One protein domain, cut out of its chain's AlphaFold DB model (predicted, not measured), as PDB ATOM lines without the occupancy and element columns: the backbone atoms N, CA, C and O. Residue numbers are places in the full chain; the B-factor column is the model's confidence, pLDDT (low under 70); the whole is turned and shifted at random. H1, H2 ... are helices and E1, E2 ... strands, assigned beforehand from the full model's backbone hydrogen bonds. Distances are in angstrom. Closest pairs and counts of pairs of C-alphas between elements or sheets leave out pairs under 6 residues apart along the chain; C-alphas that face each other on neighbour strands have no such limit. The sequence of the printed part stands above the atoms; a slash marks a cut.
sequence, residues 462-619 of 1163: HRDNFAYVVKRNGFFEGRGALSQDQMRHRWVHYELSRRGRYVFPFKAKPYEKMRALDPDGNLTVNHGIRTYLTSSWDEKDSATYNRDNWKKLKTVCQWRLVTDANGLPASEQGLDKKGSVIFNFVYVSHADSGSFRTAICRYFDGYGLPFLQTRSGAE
ATOM      1  N   HIS A 462      28.370  37.144  49.722       89.81
ATOM      2  CA  HIS A 462      29.694  37.651  50.095       89.81
ATOM      3  C   HIS A 462      30.763  36.753  49.469       89.81
ATOM      4  O   HIS A 462      30.581  35.534  49.438       89.81
ATOM      5  N   ARG A 463      31.841  37.349  48.947       93.12
ATOM      6  CA  ARG A 463      32.961  36.643  48.308       93.12
ATOM      7  C   ARG A 463      34.273  37.121  48.912       93.12
ATOM      8  O   ARG A 463      34.513  38.326  48.941       93.12
ATOM      9  N   ASP A 464      35.095  36.179  49.343       94.12
ATOM     10  CA  ASP A 464      36.384  36.412  49.984       94.12
ATOM     11  C   ASP A 464      37.449  35.545  49.291       94.12
ATOM     12  O   ASP A 464      37.157  34.423  48.877       94.12
ATOM     13  N   ASN A 465      38.678  36.050  49.147       95.50
ATOM     14  CA  ASN A 465      39.746  35.371  48.404       95.50
ATOM     15  C   ASN A 465      40.920  34.999  49.309       95.50
ATOM     16  O   ASN A 465      41.385  35.822  50.104       95.50
ATOM     17  N   PHE A 466      41.418  33.773  49.157       94.62
ATOM     18  CA  PHE A 466      42.398  33.170  50.057       94.62
ATOM     19  C   PHE A 466      43.519  32.438  49.313       94.62
ATOM     20  O   PHE A 466      43.336  31.931  48.206       94.62
ATOM     21  N   ALA A 467      44.684  32.360  49.954       91.19
ATOM     22  CA  ALA A 467      45.854  31.633  49.474       91.19
ATOM     23  C   ALA A 467      45.703  30.108  49.593       91.19
ATOM     24  O   ALA A 467      46.218  29.379  48.742       91.19
ATOM     25  N   TYR A 468      45.007  29.650  50.638       91.00
ATOM     26  CA  TYR A 468      44.798  28.243  50.980       91.00
ATOM     27  C   TYR A 468      43.383  28.007  51.502       91.00
ATOM     28  O   TYR A 468      42.726  28.933  51.987       91.00
ATOM     29  N   VAL A 469      42.943  26.751  51.459       93.19
ATOM     30  CA  VAL A 469      41.681  26.301  52.049       93.19
ATOM     31  C   VAL A 469      41.947  25.079  52.917       93.19
ATOM     32  O   VAL A 469      42.683  24.182  52.516       93.19
ATOM     33  N   VAL A 470      41.350  25.062  54.104       92.44
ATOM     34  CA  VAL A 470      41.370  23.935  55.045       92.44
ATOM     35  C   VAL A 470      39.938  23.491  55.337       92.44
ATOM     36  O   VAL A 470      38.997  24.266  55.136       92.44
ATOM     37  N   LYS A 471      39.757  22.261  55.825       91.94
ATOM     38  CA  LYS A 471      38.450  21.768  56.270       91.94
ATOM     39  C   LYS A 471      38.347  21.772  57.783       91.94
ATOM     40  O   LYS A 471      39.207  21.242  58.477       91.94
ATOM     41  N   ARG A 472      37.270  22.363  58.297       91.50
ATOM     42  CA  ARG A 472      36.939  22.361  59.722       91.50
ATOM     43  C   ARG A 472      35.490  21.945  59.887       91.50
ATOM     44  O   ARG A 472      34.598  22.602  59.360       91.50
ATOM     45  N   ASN A 473      35.238  20.863  60.621       90.25
ATOM     46  CA  ASN A 473      33.900  20.313  60.841       90.25
ATOM     47  C   ASN A 473      33.160  19.966  59.530       90.25
ATOM     48  O   ASN A 473      31.928  20.014  59.506       90.25
ATOM     49  N   GLY A 474      33.919  19.653  58.468       89.75
ATOM     50  CA  GLY A 474      33.456  19.410  57.095       89.75
ATOM     51  C   GLY A 474      33.175  20.674  56.262       89.75
ATOM     52  O   GLY A 474      32.749  20.566  55.118       89.75
ATOM     53  N   PHE A 475      33.422  21.876  56.800       92.81
ATOM     54  CA  PHE A 475      33.268  23.153  56.093       92.81
ATOM     55  C   PHE A 475      34.595  23.685  55.553       92.81
ATOM     56  O   PHE A 475      35.630  23.560  56.207       92.81
ATOM     57  N   PHE A 476      34.547  24.359  54.402       93.38
ATOM     58  CA  PHE A 476      35.692  25.092  53.863       93.38
ATOM     59  C   PHE A 476      35.986  26.346  54.694       93.38
ATOM     60  O   PHE A 476      35.113  27.196  54.889       93.38
ATOM     61  N   GLU A 477      37.238  26.505  55.110       92.69
ATOM     62  CA  GLU A 477      37.752  27.742  55.686       92.69
ATOM     63  C   GLU A 477      38.971  28.241  54.908       92.69
ATOM     64  O   GLU A 477      39.939  27.515  54.690       92.69
ATOM     65  N   GLY A 478      38.944  29.517  54.528       92.25
ATOM     66  CA  GLY A 478      40.062  30.171  53.862       92.25
ATOM     67  C   GLY A 478      41.191  30.543  54.827       92.25
ATOM     68  O   GLY A 478      40.952  30.879  55.993       92.25
ATOM     69  N   ARG A 479      42.433  30.510  54.334       91.94
ATOM     70  CA  ARG A 479      43.644  30.965  55.033       91.94
ATOM     71  C   ARG A 479      44.503  31.839  54.124       91.94
ATOM     72  O   ARG A 479      44.586  31.607  52.922       91.94
ATOM     73  N   GLY A 480      45.128  32.857  54.718       88.69
ATOM     74  CA  GLY A 480      45.900  33.869  53.994       88.69
ATOM     75  C   GLY A 480      45.010  34.708  53.076       88.69
ATOM     76  O   GLY A 480      45.021  34.502  51.868       88.69
ATOM     77  N   ALA A 481      44.204  35.609  53.647       90.94
ATOM     78  CA  ALA A 481      43.343  36.507  52.872       90.94
ATOM     79  C   ALA A 481      44.174  37.382  51.917       90.94
ATOM     80  O   ALA A 481      45.228  37.891  52.303       90.94
ATOM     81  N   LEU A 482      43.698  37.548  50.682       90.88
ATOM     82  CA  LEU A 482      44.449  38.193  49.605       90.88
ATOM     83  C   LEU A 482      43.821  39.517  49.161       90.88
ATOM     84  O   LEU A 482      42.605  39.642  49.013       90.88
ATOM     85  N   SER A 483      44.677  40.499  48.883       89.69
ATOM     86  CA  SER A 483      44.316  41.717  48.148       89.69
ATOM     87  C   SER A 483      44.245  41.467  46.635       89.69
ATOM     88  O   SER A 483      44.765  40.470  46.132       89.69
ATOM     89  N   GLN A 484      43.644  42.396  45.878       85.75
ATOM     90  CA  GLN A 484      43.590  42.296  44.410       85.75
ATOM     91  C   GLN A 484      44.966  42.197  43.747       85.75
ATOM     92  O   GLN A 484      45.115  41.457  42.778       85.75
ATOM     93  N   ASP A 485      45.961  42.910  44.268       86.25
ATOM     94  CA  ASP A 485      47.315  42.882  43.719       86.25
ATOM     95  C   ASP A 485      48.002  41.526  43.948       86.25
ATOM     96  O   ASP A 485      48.577  40.951  43.024       86.25
ATOM     97  N   GLN A 486      47.847  40.950  45.145       88.94
ATOM     98  CA  GLN A 486      48.402  39.631  45.461       88.94
ATOM     99  C   GLN A 486      47.776  38.515  44.617       88.94
ATOM    100  O   GLN A 486      48.486  37.601  44.208       88.94
ATOM    101  N   MET A 487      46.473  38.596  44.320       90.69
ATOM    102  CA  MET A 487      45.797  37.618  43.454       90.69
ATOM    103  C   MET A 487      46.377  37.609  42.034       90.69
ATOM    104  O   MET A 487      46.659  36.542  41.500       90.69
ATOM    105  N   ARG A 488      46.650  38.789  41.455       86.62
ATOM    106  CA  ARG A 488      47.214  38.934  40.096       86.62
ATOM    107  C   ARG A 488      48.647  38.428  39.947       86.62
ATOM    108  O   ARG A 488      49.136  38.271  38.830       86.62
ATOM    109  N   HIS A 489      49.330  38.197  41.062       86.50
ATOM    110  CA  HIS A 489      50.709  37.729  41.093       86.50
ATOM    111  C   HIS A 489      50.841  36.304  41.626       86.50
ATOM    112  O   HIS A 489      51.964  35.849  41.803       86.50
ATOM    113  N   ARG A 490      49.740  35.576  41.855       85.81
ATOM    114  CA  ARG A 490      49.758  34.223  42.425       85.81
ATOM    115  C   ARG A 490      49.229  33.192  41.434       85.81
ATOM    116  O   ARG A 490      48.146  33.372  40.894       85.81
ATOM    117  N   TRP A 491      49.958  32.087  41.262       82.75
ATOM    118  CA  TRP A 491      49.616  31.012  40.315       82.75
ATOM    119  C   TRP A 491      48.200  30.427  40.475       82.75
ATOM    120  O   TRP A 491      47.550  30.125  39.476       82.75
ATOM    121  N   VAL A 492      47.716  30.296  41.714       90.50
ATOM    122  CA  VAL A 492      46.336  29.913  42.039       90.50
ATOM    123  C   VAL A 492      45.892  30.545  43.357       90.50
ATOM    124  O   VAL A 492      46.665  30.637  44.316       90.50
ATOM    125  N   HIS A 493      44.632  30.960  43.424       93.69
ATOM    126  CA  HIS A 493      43.962  31.384  44.651       93.69
ATOM    127  C   HIS A 493      42.542  30.812  44.721       93.69
ATOM    128  O   HIS A 493      42.009  30.311  43.731       93.69
ATOM    129  N   TYR A 494      41.933  30.868  45.905       96.25
ATOM    130  CA  TYR A 494      40.620  30.288  46.162       96.25
ATOM    131  C   TYR A 494      39.613  31.373  46.540       96.25
ATOM    132  O   TYR A 494      39.760  32.031  47.570       96.25
ATOM    133  N   GLU A 495      38.578  31.539  45.717       97.25
ATOM    134  CA  GLU A 495      37.416  32.375  46.030       97.25
ATOM    135  C   GLU A 495      36.417  31.530  46.824       97.25
ATOM    136  O   GLU A 495      35.879  30.547  46.306       97.25
ATOM    137  N   LEU A 496      36.147  31.913  48.070       97.00
ATOM    138  CA  LEU A 496      35.085  31.334  48.883       97.00
ATOM    139  C   LEU A 496      33.893  32.286  48.925       97.00
ATOM    140  O   LEU A 496      34.047  33.494  49.108       97.00
ATOM    141  N   SER A 497      32.680  31.754  48.774       94.50
ATOM    142  CA  SER A 497      31.466  32.569  48.836       94.50
ATOM    143  C   SER A 497      30.350  31.938  49.656       94.50
ATOM    144  O   SER A 497      30.246  30.717  49.769       94.50
ATOM    145  N   ARG A 498      29.529  32.797  50.266       91.19
ATOM    146  CA  ARG A 498      28.383  32.428  51.111       91.19
ATOM    147  C   ARG A 498      27.225  33.383  50.904       91.19
ATOM    148  O   ARG A 498      27.438  34.579  50.678       91.19
ATOM    149  N   ARG A 499      26.000  32.876  51.020       87.69
ATOM    150  CA  ARG A 499      24.794  33.701  51.032       87.69
ATOM    151  C   ARG A 499      24.437  34.119  52.458       87.69
ATOM    152  O   ARG A 499      24.023  33.287  53.259       87.69
ATOM    153  N   GLY A 500      24.580  35.404  52.755       83.75
ATOM    154  CA  GLY A 500      24.482  35.942  54.106       83.75
ATOM    155  C   GLY A 500      25.756  35.711  54.925       83.75
ATOM    156  O   GLY A 500      26.546  34.808  54.648       83.75
ATOM    157  N   ARG A 501      25.980  36.552  55.935       81.44
ATOM    158  CA  ARG A 501      27.125  36.450  56.856       81.44
ATOM    159  C   ARG A 501      26.835  35.603  58.085       81.44
ATOM    160  O   ARG A 501      27.774  35.039  58.643       81.44
ATOM    161  N   TYR A 502      25.575  35.524  58.507       79.38
ATOM    162  CA  TYR A 502      25.205  34.950  59.794       79.38
ATOM    163  C   TYR A 502      23.973  34.055  59.692       79.38
ATOM    164  O   TYR A 502      23.082  34.274  58.879       79.38
ATOM    165  N   VAL A 503      23.919  33.063  60.572       73.69
ATOM    166  CA  VAL A 503      22.707  32.334  60.941       73.69
ATOM    167  C   VAL A 503      22.223  32.898  62.275       73.69
ATOM    168  O   VAL A 503      23.029  33.313  63.110       73.69
ATOM    169  N   PHE A 504      20.908  32.981  62.470       61.28
ATOM    170  CA  PHE A 504      20.333  33.513  63.705       61.28
ATOM    171  C   PHE A 504      20.698  32.630  64.923       61.28
ATOM    172  O   PHE A 504      20.600  31.410  64.795       61.28
ATOM    173  N   PRO A 505      21.081  33.195  66.091       57.75
ATOM    174  CA  PRO A 505      21.372  34.598  66.380       57.75
ATOM    175  C   PRO A 505      22.889  34.865  66.272       57.75
ATOM    176  O   PRO A 505      23.644  34.657  67.216       57.75
ATOM    177  N   PHE A 506      23.343  35.350  65.113       67.94
ATOM    178  CA  PHE A 506      24.711  35.841  64.863       67.94
ATOM    179  C   PHE A 506      25.853  34.806  64.840       67.94
ATOM    180  O   PHE A 506      27.020  35.170  64.985       67.94
ATOM    181  N   LYS A 507      25.573  33.527  64.564       73.31
ATOM    182  CA  LYS A 507      26.634  32.543  64.275       73.31
ATOM    183  C   LYS A 507      27.141  32.749  62.849       73.31
ATOM    184  O   LYS A 507      26.336  32.778  61.924       73.31
ATOM    185  N   ALA A 508      28.451  32.913  62.651       77.12
ATOM    186  CA  ALA A 508      29.016  33.107  61.314       77.12
ATOM    187  C   ALA A 508      28.626  31.944  60.391       77.12
ATOM    188  O   ALA A 508      28.799  30.776  60.743       77.12
ATOM    189  N   LYS A 509      28.083  32.270  59.219       83.12
ATOM    190  CA  LYS A 509      27.653  31.268  58.248       83.12
ATOM    191  C   LYS A 509      28.878  30.705  57.515       83.12
ATOM    192  O   LYS A 509      29.734  31.502  57.101       83.12
ATOM    193  N   PRO A 510      28.986  29.377  57.354       88.00
ATOM    194  CA  PRO A 510      30.078  28.771  56.604       88.00
ATOM    195  C   PRO A 510      30.036  29.150  55.118       88.00
ATOM    196  O   PRO A 510      29.017  29.624  54.607       88.00
ATOM    197  N   TYR A 511      31.157  28.947  54.424       92.06
ATOM    198  CA  TYR A 511      31.227  29.112  52.974       92.06
ATOM    199  C   TYR A 511      30.495  27.975  52.253       92.06
ATOM    200  O   TYR A 511      30.650  26.806  52.594       92.06
ATOM    201  N   GLU A 512      29.696  28.334  51.249       91.69
ATOM    202  CA  GLU A 512      28.840  27.416  50.484       91.69
ATOM    203  C   GLU A 512      29.443  27.073  49.122       91.69
ATOM    204  O   GLU A 512      29.062  26.084  48.501       91.69
ATOM    205  N   LYS A 513      30.350  27.905  48.602       95.38
ATOM    206  CA  LYS A 513      31.022  27.655  47.325       95.38
ATOM    207  C   LYS A 513      32.497  27.990  47.413       95.38
ATOM    208  O   LYS A 513      32.861  28.983  48.041       95.38
ATOM    209  N   MET A 514      33.301  27.209  46.707       97.25
ATOM    210  CA  MET A 514      34.725  27.435  46.489       97.25
ATOM    211  C   MET A 514      35.019  27.402  44.992       97.25
ATOM    212  O   MET A 514      34.466  26.573  44.272       97.25
ATOM    213  N   ARG A 515      35.890  28.285  44.509       97.50
ATOM    214  CA  ARG A 515      36.376  28.286  43.122       97.50
ATOM    215  C   ARG A 515      37.889  28.433  43.129       97.50
ATOM    216  O   ARG A 515      38.404  29.316  43.811       97.50
ATOM    217  N   ALA A 516      38.584  27.580  42.383       95.56
ATOM    218  CA  ALA A 516      40.016  27.716  42.143       95.56
ATOM    219  C   ALA A 516      40.237  28.641  40.941       95.56
ATOM    220  O   ALA A 516      39.716  28.384  39.850       95.56
ATOM    221  N   LEU A 517      40.984  29.724  41.148       94.44
ATOM    222  CA  LEU A 517      41.168  30.799  40.179       94.44
ATOM    223  C   LEU A 517      42.647  31.016  39.850       94.44
ATOM    224  O   LEU A 517      43.500  30.974  40.735       94.44
ATOM    225  N   ASP A 518      42.934  31.259  38.575       88.81
ATOM    226  CA  ASP A 518      44.248  31.682  38.085       88.81
ATOM    227  C   ASP A 518      44.502  33.188  38.362       88.81
ATOM    228  O   ASP A 518      43.608  33.872  38.873       88.81
ATOM    229  N   PRO A 519      45.688  33.746  38.041       85.75
ATOM    230  CA  PRO A 519      45.988  35.155  38.312       85.75
ATOM    231  C   PRO A 519      45.053  36.168  37.622       85.75
ATOM    232  O   PRO A 519      44.926  37.301  38.087       85.75
ATOM    233  N   ASP A 520      44.385  35.784  36.529       84.12
ATOM    234  CA  ASP A 520      43.457  36.652  35.794       84.12
ATOM    235  C   ASP A 520      42.008  36.520  36.305       84.12
ATOM    236  O   ASP A 520      41.116  37.238  35.847       84.12
ATOM    237  N   GLY A 521      41.763  35.632  37.275       86.62
ATOM    238  CA  GLY A 521      40.443  35.368  37.846       86.62
ATOM    239  C   GLY A 521      39.622  34.332  37.069       86.62
ATOM    240  O   GLY A 521      38.408  34.238  37.277       86.62
ATOM    241  N   ASN A 522      40.246  33.548  36.185       88.81
ATOM    242  CA  ASN A 522      39.585  32.468  35.454       88.81
ATOM    243  C   ASN A 522      39.639  31.151  36.232       88.81
ATOM    244  O   ASN A 522      40.590  30.875  36.958       88.81
ATOM    245  N   LEU A 523      38.641  30.286  36.026       89.88
ATOM    246  CA  LEU A 523      38.616  28.947  36.620       89.88
ATOM    247  C   LEU A 523      39.796  28.092  36.137       89.88
ATOM    248  O   LEU A 523      39.975  27.879  34.929       89.88
ATOM    249  N   THR A 524      40.545  27.534  37.087       85.94
ATOM    250  CA  THR A 524      41.716  26.691  36.820       85.94
ATOM    251  C   THR A 524      41.589  25.316  37.460       85.94
ATOM    252  O   THR A 524      41.138  25.190  38.591       85.94
ATOM    253  N   VAL A 525      42.005  24.289  36.718       82.69
ATOM    254  CA  VAL A 525      42.132  22.899  37.198       82.69
ATOM    255  C   VAL A 525      43.508  22.635  37.820       82.69
ATOM    256  O   VAL A 525      43.732  21.620  38.468       82.69
ATOM    257  N   ASN A 526      44.448  23.570  37.648       79.94
ATOM    258  CA  ASN A 526      45.790  23.478  38.205       79.94
ATOM    259  C   ASN A 526      45.778  23.966  39.662       79.94
ATOM    260  O   ASN A 526      46.082  25.127  39.943       79.94
ATOM    261  N   HIS A 527      45.340  23.100  40.578       86.94
ATOM    262  CA  HIS A 527      45.205  23.406  42.003       86.94
ATOM    263  C   HIS A 527      45.532  22.205  42.908       86.94
ATOM    264  O   HIS A 527      45.402  21.047  42.521       86.94
ATOM    265  N   GLY A 528      45.857  22.461  44.177       78.75
ATOM    266  CA  GLY A 528      46.262  21.413  45.126       78.75
ATOM    267  C   GLY A 528      45.147  20.601  45.811       78.75
ATOM    268  O   GLY A 528      45.473  19.723  46.602       78.75
ATOM    269  N   ILE A 529      43.858  20.873  45.566       86.25
ATOM    270  CA  ILE A 529      42.742  20.187  46.255       86.25
ATOM    271  C   ILE A 529      42.578  18.742  45.746       86.25
ATOM    272  O   ILE A 529      42.519  18.530  44.536       86.25
ATOM    273  N   ARG A 530      42.477  17.766  46.664       81.88
ATOM    274  CA  ARG A 530      42.353  16.313  46.398       81.88
ATOM    275  C   ARG A 530      41.043  15.747  46.970       81.88
ATOM    276  O   ARG A 530      40.410  16.402  47.799       81.88
ATOM    277  N   THR A 531      40.640  14.544  46.547       87.56
ATOM    278  CA  THR A 531      39.597  13.765  47.245       87.56
ATOM    279  C   THR A 531      40.235  12.924  48.358       87.56
ATOM    280  O   THR A 531      41.457  12.824  48.441       87.56
ATOM    281  N   TYR A 532      39.425  12.323  49.234       87.81
ATOM    282  CA  TYR A 532      39.939  11.488  50.330       87.81
ATOM    283  C   TYR A 532      40.441  10.117  49.876       87.81
ATOM    284  O   TYR A 532      41.274   9.516  50.545       87.81
ATOM    285  N   LEU A 533      39.911   9.602  48.764       82.06
ATOM    286  CA  LEU A 533      40.244   8.264  48.280       82.06
ATOM    287  C   LEU A 533      41.294   8.282  47.171       82.06
ATOM    288  O   LEU A 533      41.985   7.285  46.996       82.06
ATOM    289  N   THR A 534      41.426   9.380  46.421       73.00
ATOM    290  CA  THR A 534      42.396   9.471  45.330       73.00
ATOM    291  C   THR A 534      42.989  10.867  45.172       73.00
ATOM    292  O   THR A 534      42.432  11.876  45.606       73.00
ATOM    293  N   SER A 535      44.153  10.935  44.527       61.94
ATOM    294  CA  SER A 535      44.809  12.197  44.204       61.94
ATOM    295  C   SER A 535      44.721  12.467  42.701       61.94
ATOM    296  O   SER A 535      44.999  11.599  41.876       61.94
ATOM    297  N   SER A 536      44.378  13.702  42.331       49.50
ATOM    298  CA  SER A 536      44.337  14.146  40.930       49.50
ATOM    299  C   SER A 536      45.716  14.172  40.254       49.50
ATOM    300  O   SER A 536      45.794  14.373  39.045       49.50
ATOM    301  N   TRP A 537      46.794  13.983  41.017       48.12
ATOM    302  CA  TRP A 537      48.184  14.109  40.573       48.12
ATOM    303  C   TRP A 537      48.882  12.758  40.367       48.12
ATOM    304  O   TRP A 537      50.001  12.729  39.868       48.12
ATOM    305  N   ASP A 538      48.232  11.643  40.715       53.94
ATOM    306  CA  ASP A 538      48.819  10.309  40.574       53.94
ATOM    307  C   ASP A 538      48.579   9.759  39.156       53.94
ATOM    308  O   ASP A 538      47.515   9.229  38.835       53.94
ATOM    309  N   GLU A 539      49.543   9.952  38.249       45.16
ATOM    310  CA  GLU A 539      49.452   9.462  36.861       45.16
ATOM    311  C   GLU A 539      49.709   7.954  36.733       45.16
ATOM    312  O   GLU A 539      49.249   7.328  35.766       45.16
ATOM    313  N   LYS A 540      50.390   7.349  37.720       47.72
ATOM    314  CA  LYS A 540      50.707   5.910  37.749       47.72
ATOM    315  C   LYS A 540      49.444   5.037  37.805       47.72
ATOM    316  O   LYS A 540      49.489   3.882  37.385       47.72
ATOM    317  N   ASP A 541      48.305   5.607  38.202       45.94
ATOM    318  CA  ASP A 541      47.006   4.927  38.277       45.94
ATOM    319  C   ASP A 541      46.131   5.029  37.017       45.94
ATOM    320  O   ASP A 541      45.053   4.431  36.947       45.94
ATOM    321  N   SER A 542      46.616   5.680  35.954       43.56
ATOM    322  CA  SER A 542      45.923   5.763  34.655       43.56
ATOM    323  C   SER A 542      45.678   4.408  33.957       43.56
ATOM    324  O   SER A 542      45.023   4.365  32.912       43.56
ATOM    325  N   ALA A 543      46.170   3.299  34.522       38.97
ATOM    326  CA  ALA A 543      46.213   1.986  33.886       38.97
ATOM    327  C   ALA A 543      45.124   0.963  34.307       38.97
ATOM    328  O   ALA A 543      45.186  -0.150  33.794       38.97
ATOM    329  N   THR A 544      44.173   1.256  35.221       38.72
ATOM    330  CA  THR A 544      43.266   0.305  35.958       38.72
ATOM    331  C   THR A 544      41.762   0.618  36.194       38.72
ATOM    332  O   THR A 544      41.481   1.640  36.807       38.72
ATOM    333  N   TYR A 545      40.820  -0.278  35.839       42.50
ATOM    334  CA  TYR A 545      39.355  -0.395  36.135       42.50
ATOM    335  C   TYR A 545      38.415   0.814  35.907       42.50
ATOM    336  O   TYR A 545      37.303   0.594  35.442       42.50
ATOM    337  N   ASN A 546      38.803   2.066  36.175       58.81
ATOM    338  CA  ASN A 546      37.896   3.216  36.004       58.81
ATOM    339  C   ASN A 546      38.616   4.523  35.616       58.81
ATOM    340  O   ASN A 546      38.444   5.578  36.229       58.81
ATOM    341  N   ARG A 547      39.450   4.436  34.571       60.69
ATOM    342  CA  ARG A 547      40.223   5.551  33.987       60.69
ATOM    343  C   ARG A 547      39.355   6.782  33.693       60.69
ATOM    344  O   ARG A 547      39.826   7.909  33.831       60.69
ATOM    345  N   ASP A 548      38.092   6.572  33.334       66.50
ATOM    346  CA  ASP A 548      37.154   7.642  32.994       66.50
ATOM    347  C   ASP A 548      36.766   8.491  34.210       66.50
ATOM    348  O   ASP A 548      36.737   9.717  34.117       66.50
ATOM    349  N   ASN A 549      36.534   7.875  35.374       73.12
ATOM    350  CA  ASN A 549      36.235   8.609  36.605       73.12
ATOM    351  C   ASN A 549      37.432   9.442  37.081       73.12
ATOM    352  O   ASN A 549      37.261  10.603  37.455       73.12
ATOM    353  N   TRP A 550      38.649   8.898  36.997       71.88
ATOM    354  CA  TRP A 550      39.873   9.645  37.306       71.88
ATOM    355  C   TRP A 550      40.065  10.855  36.378       71.88
ATOM    356  O   TRP A 550      40.337  11.960  36.850       71.88
ATOM    357  N   LYS A 551      39.839  10.691  35.066       72.75
ATOM    358  CA  LYS A 551      39.872  11.810  34.109       72.75
ATOM    359  C   LYS A 551      38.863  12.896  34.470       72.75
ATOM    360  O   LYS A 551      39.202  14.076  34.461       72.75
ATOM    361  N   LYS A 552      37.638  12.512  34.840       79.56
ATOM    362  CA  LYS A 552      36.612  13.465  35.283       79.56
ATOM    363  C   LYS A 552      37.064  14.247  36.520       79.56
ATOM    364  O   LYS A 552      36.898  15.464  36.544       79.56
ATOM    365  N   LEU A 553      37.686  13.595  37.508       82.31
ATOM    366  CA  LEU A 553      38.189  14.261  38.720       82.31
ATOM    367  C   LEU A 553      39.204  15.376  38.421       82.31
ATOM    368  O   LEU A 553      39.161  16.410  39.084       82.31
ATOM    369  N   LYS A 554      40.050  15.230  37.390       80.19
ATOM    370  CA  LYS A 554      40.999  16.279  36.962       80.19
ATOM    371  C   LYS A 554      40.329  17.543  36.415       80.19
ATOM    372  O   LYS A 554      40.958  18.591  36.353       80.19
ATOM    373  N   THR A 555      39.062  17.466  36.014       85.94
ATOM    374  CA  THR A 555      38.337  18.626  35.466       85.94
ATOM    375  C   THR A 555      37.737  19.531  36.539       85.94
ATOM    376  O   THR A 555      37.304  20.646  36.225       85.94
ATOM    377  N   VAL A 556      37.698  19.066  37.792       90.12
ATOM    378  CA  VAL A 556      37.116  19.802  38.915       90.12
ATOM    379  C   VAL A 556      37.913  21.081  39.149       90.12
ATOM    380  O   VAL A 556      39.133  21.076  39.127       90.12
ATOM    381  N   CYS A 557      37.214  22.195  39.335       93.44
ATOM    382  CA  CYS A 557      37.813  23.491  39.690       93.44
ATOM    383  C   CYS A 557      36.876  24.360  40.542       93.44
ATOM    384  O   CYS A 557      37.168  25.522  40.848       93.44
ATOM    385  N   GLN A 558      35.715  23.813  40.899       97.00
ATOM    386  CA  GLN A 558      34.677  24.467  41.675       97.00
ATOM    387  C   GLN A 558      34.085  23.462  42.655       97.00
ATOM    388  O   GLN A 558      33.987  22.278  42.344       97.00
ATOM    389  N   TRP A 559      33.652  23.944  43.815       96.88
ATOM    390  CA  TRP A 559      32.973  23.140  44.817       96.88
ATOM    391  C   TRP A 559      31.746  23.860  45.336       96.88
ATOM    392  O   TRP A 559      31.729  25.090  45.457       96.88
ATOM    393  N   ARG A 560      30.719  23.084  45.665       95.56
ATOM    394  CA  ARG A 560      29.501  23.563  46.309       95.56
ATOM    395  C   ARG A 560      29.202  22.698  47.519       95.56
ATOM    396  O   ARG A 560      29.085  21.489  47.385       95.56
ATOM    397  N   LEU A 561      29.050  23.322  48.674       93.56
ATOM    398  CA  LEU A 561      28.654  22.667  49.905       93.56
ATOM    399  C   LEU A 561      27.153  22.862  50.134       93.56
ATOM    400  O   LEU A 561      26.633  23.971  49.988       93.56
ATOM    401  N   VAL A 562      26.479  21.787  50.516       88.88
ATOM    402  CA  VAL A 562      25.077  21.763  50.931       88.88
ATOM    403  C   VAL A 562      25.032  21.355  52.398       88.88
ATOM    404  O   VAL A 562      25.779  20.469  52.814       88.88
ATOM    405  N   THR A 563      24.179  22.005  53.187       85.31
ATOM    406  CA  THR A 563      23.985  21.699  54.610       85.31
ATOM    407  C   THR A 563      22.637  21.043  54.868       85.31
ATOM    408  O   THR A 563      21.677  21.326  54.152       85.31
ATOM    409  N   ASP A 564      22.556  20.219  55.909       80.44
ATOM    410  CA  ASP A 564      21.307  19.633  56.395       80.44
ATOM    411  C   ASP A 564      20.468  20.642  57.209       80.44
ATOM    412  O   ASP A 564      20.858  21.799  57.415       80.44
ATOM    413  N   ALA A 565      19.305  20.197  57.697       73.50
ATOM    414  CA  ALA A 565      18.403  21.005  58.522       73.50
ATOM    415  C   ALA A 565      19.023  21.464  59.859       73.50
ATOM    416  O   ALA A 565      18.600  22.475  60.418       73.50
ATOM    417  N   ASN A 566      20.049  20.761  60.352       75.81
ATOM    418  CA  ASN A 566      20.774  21.096  61.579       75.81
ATOM    419  C   ASN A 566      21.962  22.043  61.319       75.81
ATOM    420  O   ASN A 566      22.659  22.450  62.253       75.81
ATOM    421  N   GLY A 567      22.202  22.413  60.057       79.75
ATOM    422  CA  GLY A 567      23.314  23.262  59.650       79.75
ATOM    423  C   GLY A 567      24.668  22.549  59.663       79.75
ATOM    424  O   GLY A 567      25.694  23.229  59.742       79.75
ATOM    425  N   LEU A 568      24.693  21.213  59.603       87.25
ATOM    426  CA  LEU A 568      25.899  20.412  59.374       87.25
ATOM    427  C   LEU A 568      26.086  20.156  57.869       87.25
ATOM    428  O   LEU A 568      25.127  20.273  57.109       87.25
ATOM    429  N   PRO A 569      27.300  19.824  57.393       89.88
ATOM    430  CA  PRO A 569      27.506  19.458  55.995       89.88
ATOM    431  C   PRO A 569      26.675  18.221  55.636       89.88
ATOM    432  O   PRO A 569      26.761  17.208  56.323       89.88
ATOM    433  N   ALA A 570      25.890  18.310  54.567       88.31
ATOM    434  CA  ALA A 570      25.129  17.205  53.987       88.31
ATOM    435  C   ALA A 570      25.830  16.654  52.743       88.31
ATOM    436  O   ALA A 570      25.957  15.445  52.584       88.31
ATOM    437  N   SER A 571      26.344  17.527  51.872       92.19
ATOM    438  CA  SER A 571      27.138  17.100  50.719       92.19
ATOM    439  C   SER A 571      28.104  18.171  50.216       92.19
ATOM    440  O   SER A 571      27.901  19.369  50.404       92.19
ATOM    441  N   GLU A 572      29.173  17.728  49.563       93.94
ATOM    442  CA  GLU A 572      30.154  18.542  48.852       93.94
ATOM    443  C   GLU A 572      30.203  18.100  47.385       93.94
ATOM    444  O   GLU A 572      30.596  16.983  47.068       93.94
ATOM    445  N   GLN A 573      29.810  18.982  46.474       94.62
ATOM    446  CA  GLN A 573      29.803  18.719  45.038       94.62
ATOM    447  C   GLN A 573      31.081  19.266  44.415       94.62
ATOM    448  O   GLN A 573      31.333  20.463  44.547       94.62
ATOM    449  N   GLY A 574      31.852  18.441  43.709       93.94
ATOM    450  CA  GLY A 574      32.944  18.893  42.844       93.94
ATOM    451  C   GLY A 574      32.428  19.136  41.428       93.94
ATOM    452  O   GLY A 574      31.778  18.259  40.863       93.94
ATOM    453  N   LEU A 575      32.690  20.311  40.853       94.69
ATOM    454  CA  LEU A 575      32.191  20.715  39.536       94.69
ATOM    455  C   LEU A 575      33.317  21.124  38.580       94.69
ATOM    456  O   LEU A 575      34.332  21.696  38.994       94.69
ATOM    457  N   ASP A 576      33.097  20.869  37.291       89.88
ATOM    458  CA  ASP A 576      33.999  21.267  36.209       89.88
ATOM    459  C   ASP A 576      33.921  22.778  35.887       89.88
ATOM    460  O   ASP A 576      33.195  23.549  36.527       89.88
ATOM    461  N   LYS A 577      34.651  23.229  34.855       89.25
ATOM    462  CA  LYS A 577      34.616  24.633  34.393       89.25
ATOM    463  C   LYS A 577      33.243  25.088  33.883       89.25
ATOM    464  O   LYS A 577      32.941  26.278  33.965       89.25
ATOM    465  N   LYS A 578      32.429  24.174  33.344       88.12
ATOM    466  CA  LYS A 578      31.075  24.446  32.831       88.12
ATOM    467  C   LYS A 578      30.026  24.451  33.950       88.12
ATOM    468  O   LYS A 578      28.916  24.923  33.734       88.12
ATOM    469  N   GLY A 579      30.386  23.978  35.143       86.50
ATOM    470  CA  GLY A 579      29.483  23.816  36.276       86.50
ATOM    471  C   GLY A 579      28.762  22.467  36.296       86.50
ATOM    472  O   GLY A 579      27.796  22.329  37.046       86.50
ATOM    473  N   SER A 580      29.209  21.487  35.506       87.19
ATOM    474  CA  SER A 580      28.711  20.109  35.554       87.19
ATOM    475  C   SER A 580      29.220  19.431  36.825       87.19
ATOM    476  O   SER A 580      30.397  19.564  37.164       87.19
ATOM    477  N   VAL A 581      28.356  18.698  37.530       90.19
ATOM    478  CA  VAL A 581      28.752  17.955  38.734       90.19
ATOM    479  C   VAL A 581      29.556  16.723  38.325       90.19
ATOM    480  O   VAL A 581      29.084  15.890  37.557       90.19
ATOM    481  N   ILE A 582      30.773  16.615  38.847       88.56
ATOM    482  CA  ILE A 582      31.670  15.480  38.632       88.56
ATOM    483  C   ILE A 582      31.469  14.424  39.714       88.56
ATOM    484  O   ILE A 582      31.351  13.240  39.404       88.56
ATOM    485  N   PHE A 583      31.415  14.861  40.971       91.12
ATOM    486  CA  PHE A 583      31.136  14.001  42.111       91.12
ATOM    487  C   PHE A 583      30.316  14.742  43.166       91.12
ATOM    488  O   PHE A 583      30.391  15.966  43.282       91.12
ATOM    489  N   ASN A 584      29.603  13.975  43.981       92.00
ATOM    490  CA  ASN A 584      28.960  14.391  45.217       92.00
ATOM    491  C   ASN A 584      29.578  13.594  46.372       92.00
ATOM    492  O   ASN A 584      29.479  12.373  46.413       92.00
ATOM    493  N   PHE A 585      30.235  14.267  47.305       93.69
ATOM    494  CA  PHE A 585      30.727  13.683  48.546       93.69
ATOM    495  C   PHE A 585      29.682  13.903  49.637       93.69
ATOM    496  O   PHE A 585      29.515  15.020  50.120       93.69
ATOM    497  N   VAL A 586      28.925  12.862  49.962       91.12
ATOM    498  CA  VAL A 586      27.736  12.934  50.817       91.12
ATOM    499  C   VAL A 586      28.083  12.496  52.234       91.12
ATOM    500  O   VAL A 586      28.734  11.471  52.429       91.12
ATOM    501  N   TYR A 587      27.629  13.267  53.219       90.69
ATOM    502  CA  TYR A 587      27.726  12.987  54.647       90.69
ATOM    503  C   TYR A 587      26.458  12.236  55.078       90.69
ATOM    504  O   TYR A 587      25.439  12.844  55.386       90.69
ATOM    505  N   VAL A 588      26.524  10.904  55.073       83.50
ATOM    506  CA  VAL A 588      25.392   9.995  55.323       83.50
ATOM    507  C   VAL A 588      24.854  10.139  56.748       83.50
ATOM    508  O   VAL A 588      23.648  10.087  56.979       83.50
ATOM    509  N   SER A 589      25.747  10.297  57.725       82.19
ATOM    510  CA  SER A 589      25.364  10.529  59.118       82.19
ATOM    511  C   SER A 589      26.451  11.274  59.881       82.19
ATOM    512  O   SER A 589      27.634  11.202  59.539       82.19
ATOM    513  N   HIS A 590      26.029  11.968  60.939       84.69
ATOM    514  CA  HIS A 590      26.896  12.601  61.928       84.69
ATOM    515  C   HIS A 590      26.622  11.972  63.292       84.69
ATOM    516  O   HIS A 590      25.463  11.766  63.646       84.69
ATOM    517  N   ALA A 591      27.670  11.716  64.071       81.25
ATOM    518  CA  ALA A 591      27.547  11.324  65.470       81.25
ATOM    519  C   ALA A 591      28.402  12.242  66.347       81.25
ATOM    520  O   ALA A 591      29.506  12.637  65.969       81.25
ATOM    521  N   ASP A 592      27.886  12.587  67.524       77.56
ATOM    522  CA  ASP A 592      28.587  13.404  68.512       77.56
ATOM    523  C   ASP A 592      28.564  12.682  69.860       77.56
ATOM    524  O   ASP A 592      27.506  12.490  70.460       77.56
ATOM    525  N   SER A 593      29.733  12.232  70.315       68.69
ATOM    526  CA  SER A 593      29.896  11.547  71.603       68.69
ATOM    527  C   SER A 593      30.162  12.519  72.760       68.69
ATOM    528  O   SER A 593      30.453  12.091  73.878       68.69
ATOM    529  N   GLY A 594      30.168  13.833  72.500       64.31
ATOM    530  CA  GLY A 594      30.599  14.880  73.429       64.31
ATOM    531  C   GLY A 594      32.124  15.006  73.573       64.31
ATOM    532  O   GLY A 594      32.619  16.064  73.960       64.31
ATOM    533  N   SER A 595      32.890  13.960  73.236       60.56
ATOM    534  CA  SER A 595      34.365  13.971  73.262       60.56
ATOM    535  C   SER A 595      34.986  14.171  71.878       60.56
ATOM    536  O   SER A 595      36.049  14.787  71.764       60.56
ATOM    537  N   PHE A 596      34.326  13.662  70.840       74.19
ATOM    538  CA  PHE A 596      34.711  13.772  69.436       74.19
ATOM    539  C   PHE A 596      33.459  13.678  68.559       74.19
ATOM    540  O   PHE A 596      32.491  12.996  68.906       74.19
ATOM    541  N   ARG A 597      33.496  14.349  67.406       87.69
ATOM    542  CA  ARG A 597      32.447  14.263  66.386       87.69
ATOM    543  C   ARG A 597      32.930  13.361  65.262       87.69
ATOM    544  O   ARG A 597      34.075  13.491  64.838       87.69
ATOM    545  N   THR A 598      32.064  12.500  64.745       90.94
ATOM    546  CA  THR A 598      32.349  11.678  63.568       90.94
ATOM    547  C   THR A 598      31.332  11.921  62.461       90.94
ATOM    548  O   THR A 598      30.193  12.322  62.716       90.94
ATOM    549  N   ALA A 599      31.751  11.691  61.221       92.12
ATOM    550  CA  ALA A 599      30.879  11.660  60.058       92.12
ATOM    551  C   ALA A 599      31.156  10.412  59.219       92.12
ATOM    552  O   ALA A 599      32.314  10.043  59.024       92.12
ATOM    553  N   ILE A 600      30.097   9.776  58.720       91.75
ATOM    554  CA  ILE A 600      30.189   8.699  57.730       91.75
ATOM    555  C   ILE A 600      29.905   9.301  56.360       91.75
ATOM    556  O   ILE A 600      28.867   9.935  56.174       91.75
ATOM    557  N   CYS A 601      30.804   9.097  55.403       92.94
ATOM    558  CA  CYS A 601      30.748   9.736  54.097       92.94
ATOM    559  C   CYS A 601      30.912   8.737  52.947       92.94
ATOM    560  O   CYS A 601      31.566   7.705  53.096       92.94
ATOM    561  N   ARG A 602      30.342   9.067  51.783       91.81
ATOM    562  CA  ARG A 602      30.443   8.286  50.537       91.81
ATOM    563  C   ARG A 602      30.533   9.206  49.319       91.81
ATOM    564  O   ARG A 602      30.074  10.346  49.364       91.81
ATOM    565  N   TYR A 603      31.109   8.707  48.227       88.50
ATOM    566  CA  TYR A 603      31.151   9.418  46.949       88.50
ATOM    567  C   TYR A 603      30.097   8.893  45.976       88.50
ATOM    568  O   TYR A 603      29.967   7.687  45.771       88.50
ATOM    569  N   PHE A 604      29.417   9.821  45.314       86.25
ATOM    570  CA  PHE A 604      28.475   9.589  44.226       86.25
ATOM    571  C   PHE A 604      28.891  10.396  42.997       86.25
ATOM    572  O   PHE A 604      29.655  11.355  43.105       86.25
ATOM    573  N   ASP A 605      28.437   9.992  41.819       82.81
ATOM    574  CA  ASP A 605      28.782  10.633  40.561       82.81
ATOM    575  C   ASP A 605      27.852  11.823  40.304       82.81
ATOM    576  O   ASP A 605      26.992  12.161  41.128       82.81
ATOM    577  N   GLY A 606      28.034  12.490  39.164       78.62
ATOM    578  CA  GLY A 606      27.150  13.574  38.741       78.62
ATOM    579  C   GLY A 606      25.673  13.177  38.697       78.62
ATOM    580  O   GLY A 606      24.831  14.049  38.888       78.62
ATOM    581  N   TYR A 607      25.367  11.886  38.518       77.56
ATOM    582  CA  TYR A 607      24.021  11.331  38.397       77.56
ATOM    583  C   TYR A 607      23.425  10.839  39.723       77.56
ATOM    584  O   TYR A 607      22.269  10.425  39.732       77.56
ATOM    585  N   GLY A 608      24.168  10.889  40.833       74.44
ATOM    586  CA  GLY A 608      23.717  10.379  42.135       74.44
ATOM    587  C   GLY A 608      23.892   8.865  42.315       74.44
ATOM    588  O   GLY A 608      23.323   8.286  43.242       74.44
ATOM    589  N   LEU A 609      24.678   8.215  41.450       80.19
ATOM    590  CA  LEU A 609      25.046   6.799  41.562       80.19
ATOM    591  C   LEU A 609      26.386   6.644  42.301       80.19
ATOM    592  O   LEU A 609      27.206   7.558  42.230       80.19
ATOM    593  N   PRO A 610      26.665   5.516  42.984       80.12
ATOM    594  CA  PRO A 610      27.945   5.304  43.666       80.12
ATOM    595  C   PRO A 610      29.161   5.555  42.757       80.12
ATOM    596  O   PRO A 610      29.252   5.031  41.644       80.12
ATOM    597  N   PHE A 611      30.116   6.359  43.232       80.06
ATOM    598  CA  PHE A 611      31.291   6.780  42.467       80.06
ATOM    599  C   PHE A 611      32.562   6.147  43.012       80.06
ATOM    600  O   PHE A 611      33.255   6.699  43.868       80.06
ATOM    601  N   LEU A 612      32.876   4.975  42.467       76.62
ATOM    602  CA  LEU A 612      34.095   4.237  42.774       76.62
ATOM    603  C   LEU A 612      35.322   5.002  42.264       76.62
ATOM    604  O   LEU A 612      35.498   5.173  41.053       76.62
ATOM    605  N   GLN A 613      36.160   5.458  43.200       73.62
ATOM    606  CA  GLN A 613      37.373   6.234  42.912       73.62
ATOM    607  C   GLN A 613      38.648   5.388  42.872       73.62
ATOM    608  O   GLN A 613      39.621   5.803  42.251       73.62
ATOM    609  N   THR A 614      38.668   4.221  43.525       68.38
ATOM    610  CA  THR A 614      39.893   3.422  43.701       68.38
ATOM    611  C   THR A 614      39.649   1.939  43.442       68.38
ATOM    612  O   THR A 614      38.519   1.462  43.507       68.38
ATOM    613  N   ARG A 615      40.732   1.189  43.194       68.50
ATOM    614  CA  ARG A 615      40.712  -0.282  43.086       68.50
ATOM    615  C   ARG A 615      40.786  -1.016  44.420       68.50
ATOM    616  O   ARG A 615      40.700  -2.238  44.437       68.50
ATOM    617  N   SER A 616      40.972  -0.283  45.511       72.31
ATOM    618  CA  SER A 616      41.153  -0.871  46.835       72.31
ATOM    619  C   SER A 616      39.868  -1.494  47.396       72.31
ATOM    620  O   SER A 616      39.947  -2.365  48.251       72.31
ATOM    621  N   GLY A 617      38.702  -1.097  46.869       74.50
ATOM    622  CA  GLY A 617      37.389  -1.476  47.398       74.50
ATOM    623  C   GLY A 617      36.861  -0.507  48.460       74.50
ATOM    624  O   GLY A 617      35.715  -0.642  48.873       74.50
ATOM    625  N   ALA A 618      37.655   0.493  48.866       83.06
ATOM    626  CA  ALA A 618      37.214   1.541  49.776       83.06
ATOM    627  C   ALA A 618      36.115   2.413  49.140       83.06
ATOM    628  O   ALA A 618      36.339   3.085  48.128       83.06
ATOM    629  N   GLU A 619      34.944   2.427  49.774       84.12
ATOM    630  CA  GLU A 619      33.749   3.167  49.342       84.12
ATOM    631  C   GLU A 619      33.205   4.096  50.427       84.12
ATOM    632  O   GLU A 619      32.666   5.166  50.128       84.12
TER     633      GLU A 619
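AT A GLANCE: This is residues 462 to 619 of the 1163 residues of an uncharacterized protein of Fibrobacteres bacterium CG2_30_45_31 (UniProt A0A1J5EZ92). One long antiparallel sheet of eight strands is curled like part of a barrel and folded back on itself, so that E2 and E1 face the leaf E4 to E8, with E3 as the hinge. The short helix H2 packs across E7 near one edge of the sheet, while the small helix H1 only grazes the sheet at the other end of the domain. The printed part has 158 residues, with elements in the order E1 E2 H1 E3 E4 H2 E5 E6 E7 E8 and sheet order E2 E1 E3 E4 E5 E6 E7 E8. The class is mostly strand, though under half of the residues, 77, are in named elements. The whole is compact, with a radius of gyration of the C-alphas of 16.5 A and spans of 47 by 44 by 28 A.

HOW THE PARTS SIT: E1, residues 462 to 472, bends by 108 degrees at residue 467 and forms a hairpin with the edge strand E2, residues 475 to 481; N 470 and O 477 are 2.9 A apart. H1, residues 484 to 488, only grazes the sheet with residues 484 to 487. E3, residues 493 to 499, pairs with residues 462 to 466 of E1, N 464 to O 496 being 2.9 A. E2, H1 and E3 make a split strand-helix-strand unit, two strands that follow each other among the strands of one sheet with a helix between them in the chain and E1 between them in the sheet, and its crossover is right-handed. E4, residues 513 to 517, forms a hairpin with E3, N 495 to O 515 being 2.9 A. H2, residues 547 to 554, is apart from H1. In both helices every O i to N i+4 pair is within hydrogen-bond range. E5, residues 558 to 563, E6, 569 to 575, E7, 581 to 592, and E8, 597 to 605, form a meander, each strand the antiparallel neighbour of the one before. Within hydrogen-bond range across the neighbour pairs are N 514 and O 559 of E4 and E5 at 2.9 A, N 560 and O 573 of E5 and E6 at 2.9 A, N 585 and O 572 of E7 and E6 at 2.8 A, and N 586 and O 602 of E7 and E8 at 2.8 A. Between the leaves, the closest C-alphas of E2 and E6, those of Phe 475 and Pro 569, are 6.8 A apart. H2 is on the sheet at a height of 10.1 A, over E7 and only just over E8, with 3 of its C-alphas there; it runs across the strands, at 87 degrees to E7 on the local plane. The closest C-alphas of H2 and E7, those of Lys 552 and Ile 582, are 6.3 A apart.

IN THESE COORDINATES: E1 begins at C-alpha 462 (29.694, 37.651, 50.095) and is 19.5 A long; E2 is 17.0 A, H1 6.6 A, E3 20.3 A, E4 12.8 A, H2 11.2 A, E5 17.0 A and E6 17.2 A. E7 is 30.1 A, ending at C-alpha 592 (28.587, 13.404, 68.512). E8 is 26.3 A, ending at C-alpha 605 (28.782, 10.633, 40.561).

THE WHOLE: The C-alphas farthest apart, those of Pro 505 and Ala 543, are 52.3 A apart. The printed part has no cut. The links E3 to E4 and E4 to H2 are long, with 13 and 29 residues; the other links are tight. Mean pLDDT of the printed part is 82.6; residues 504 to 506, 535 to 548, 593 to 595 and 614 to 615 are under 70.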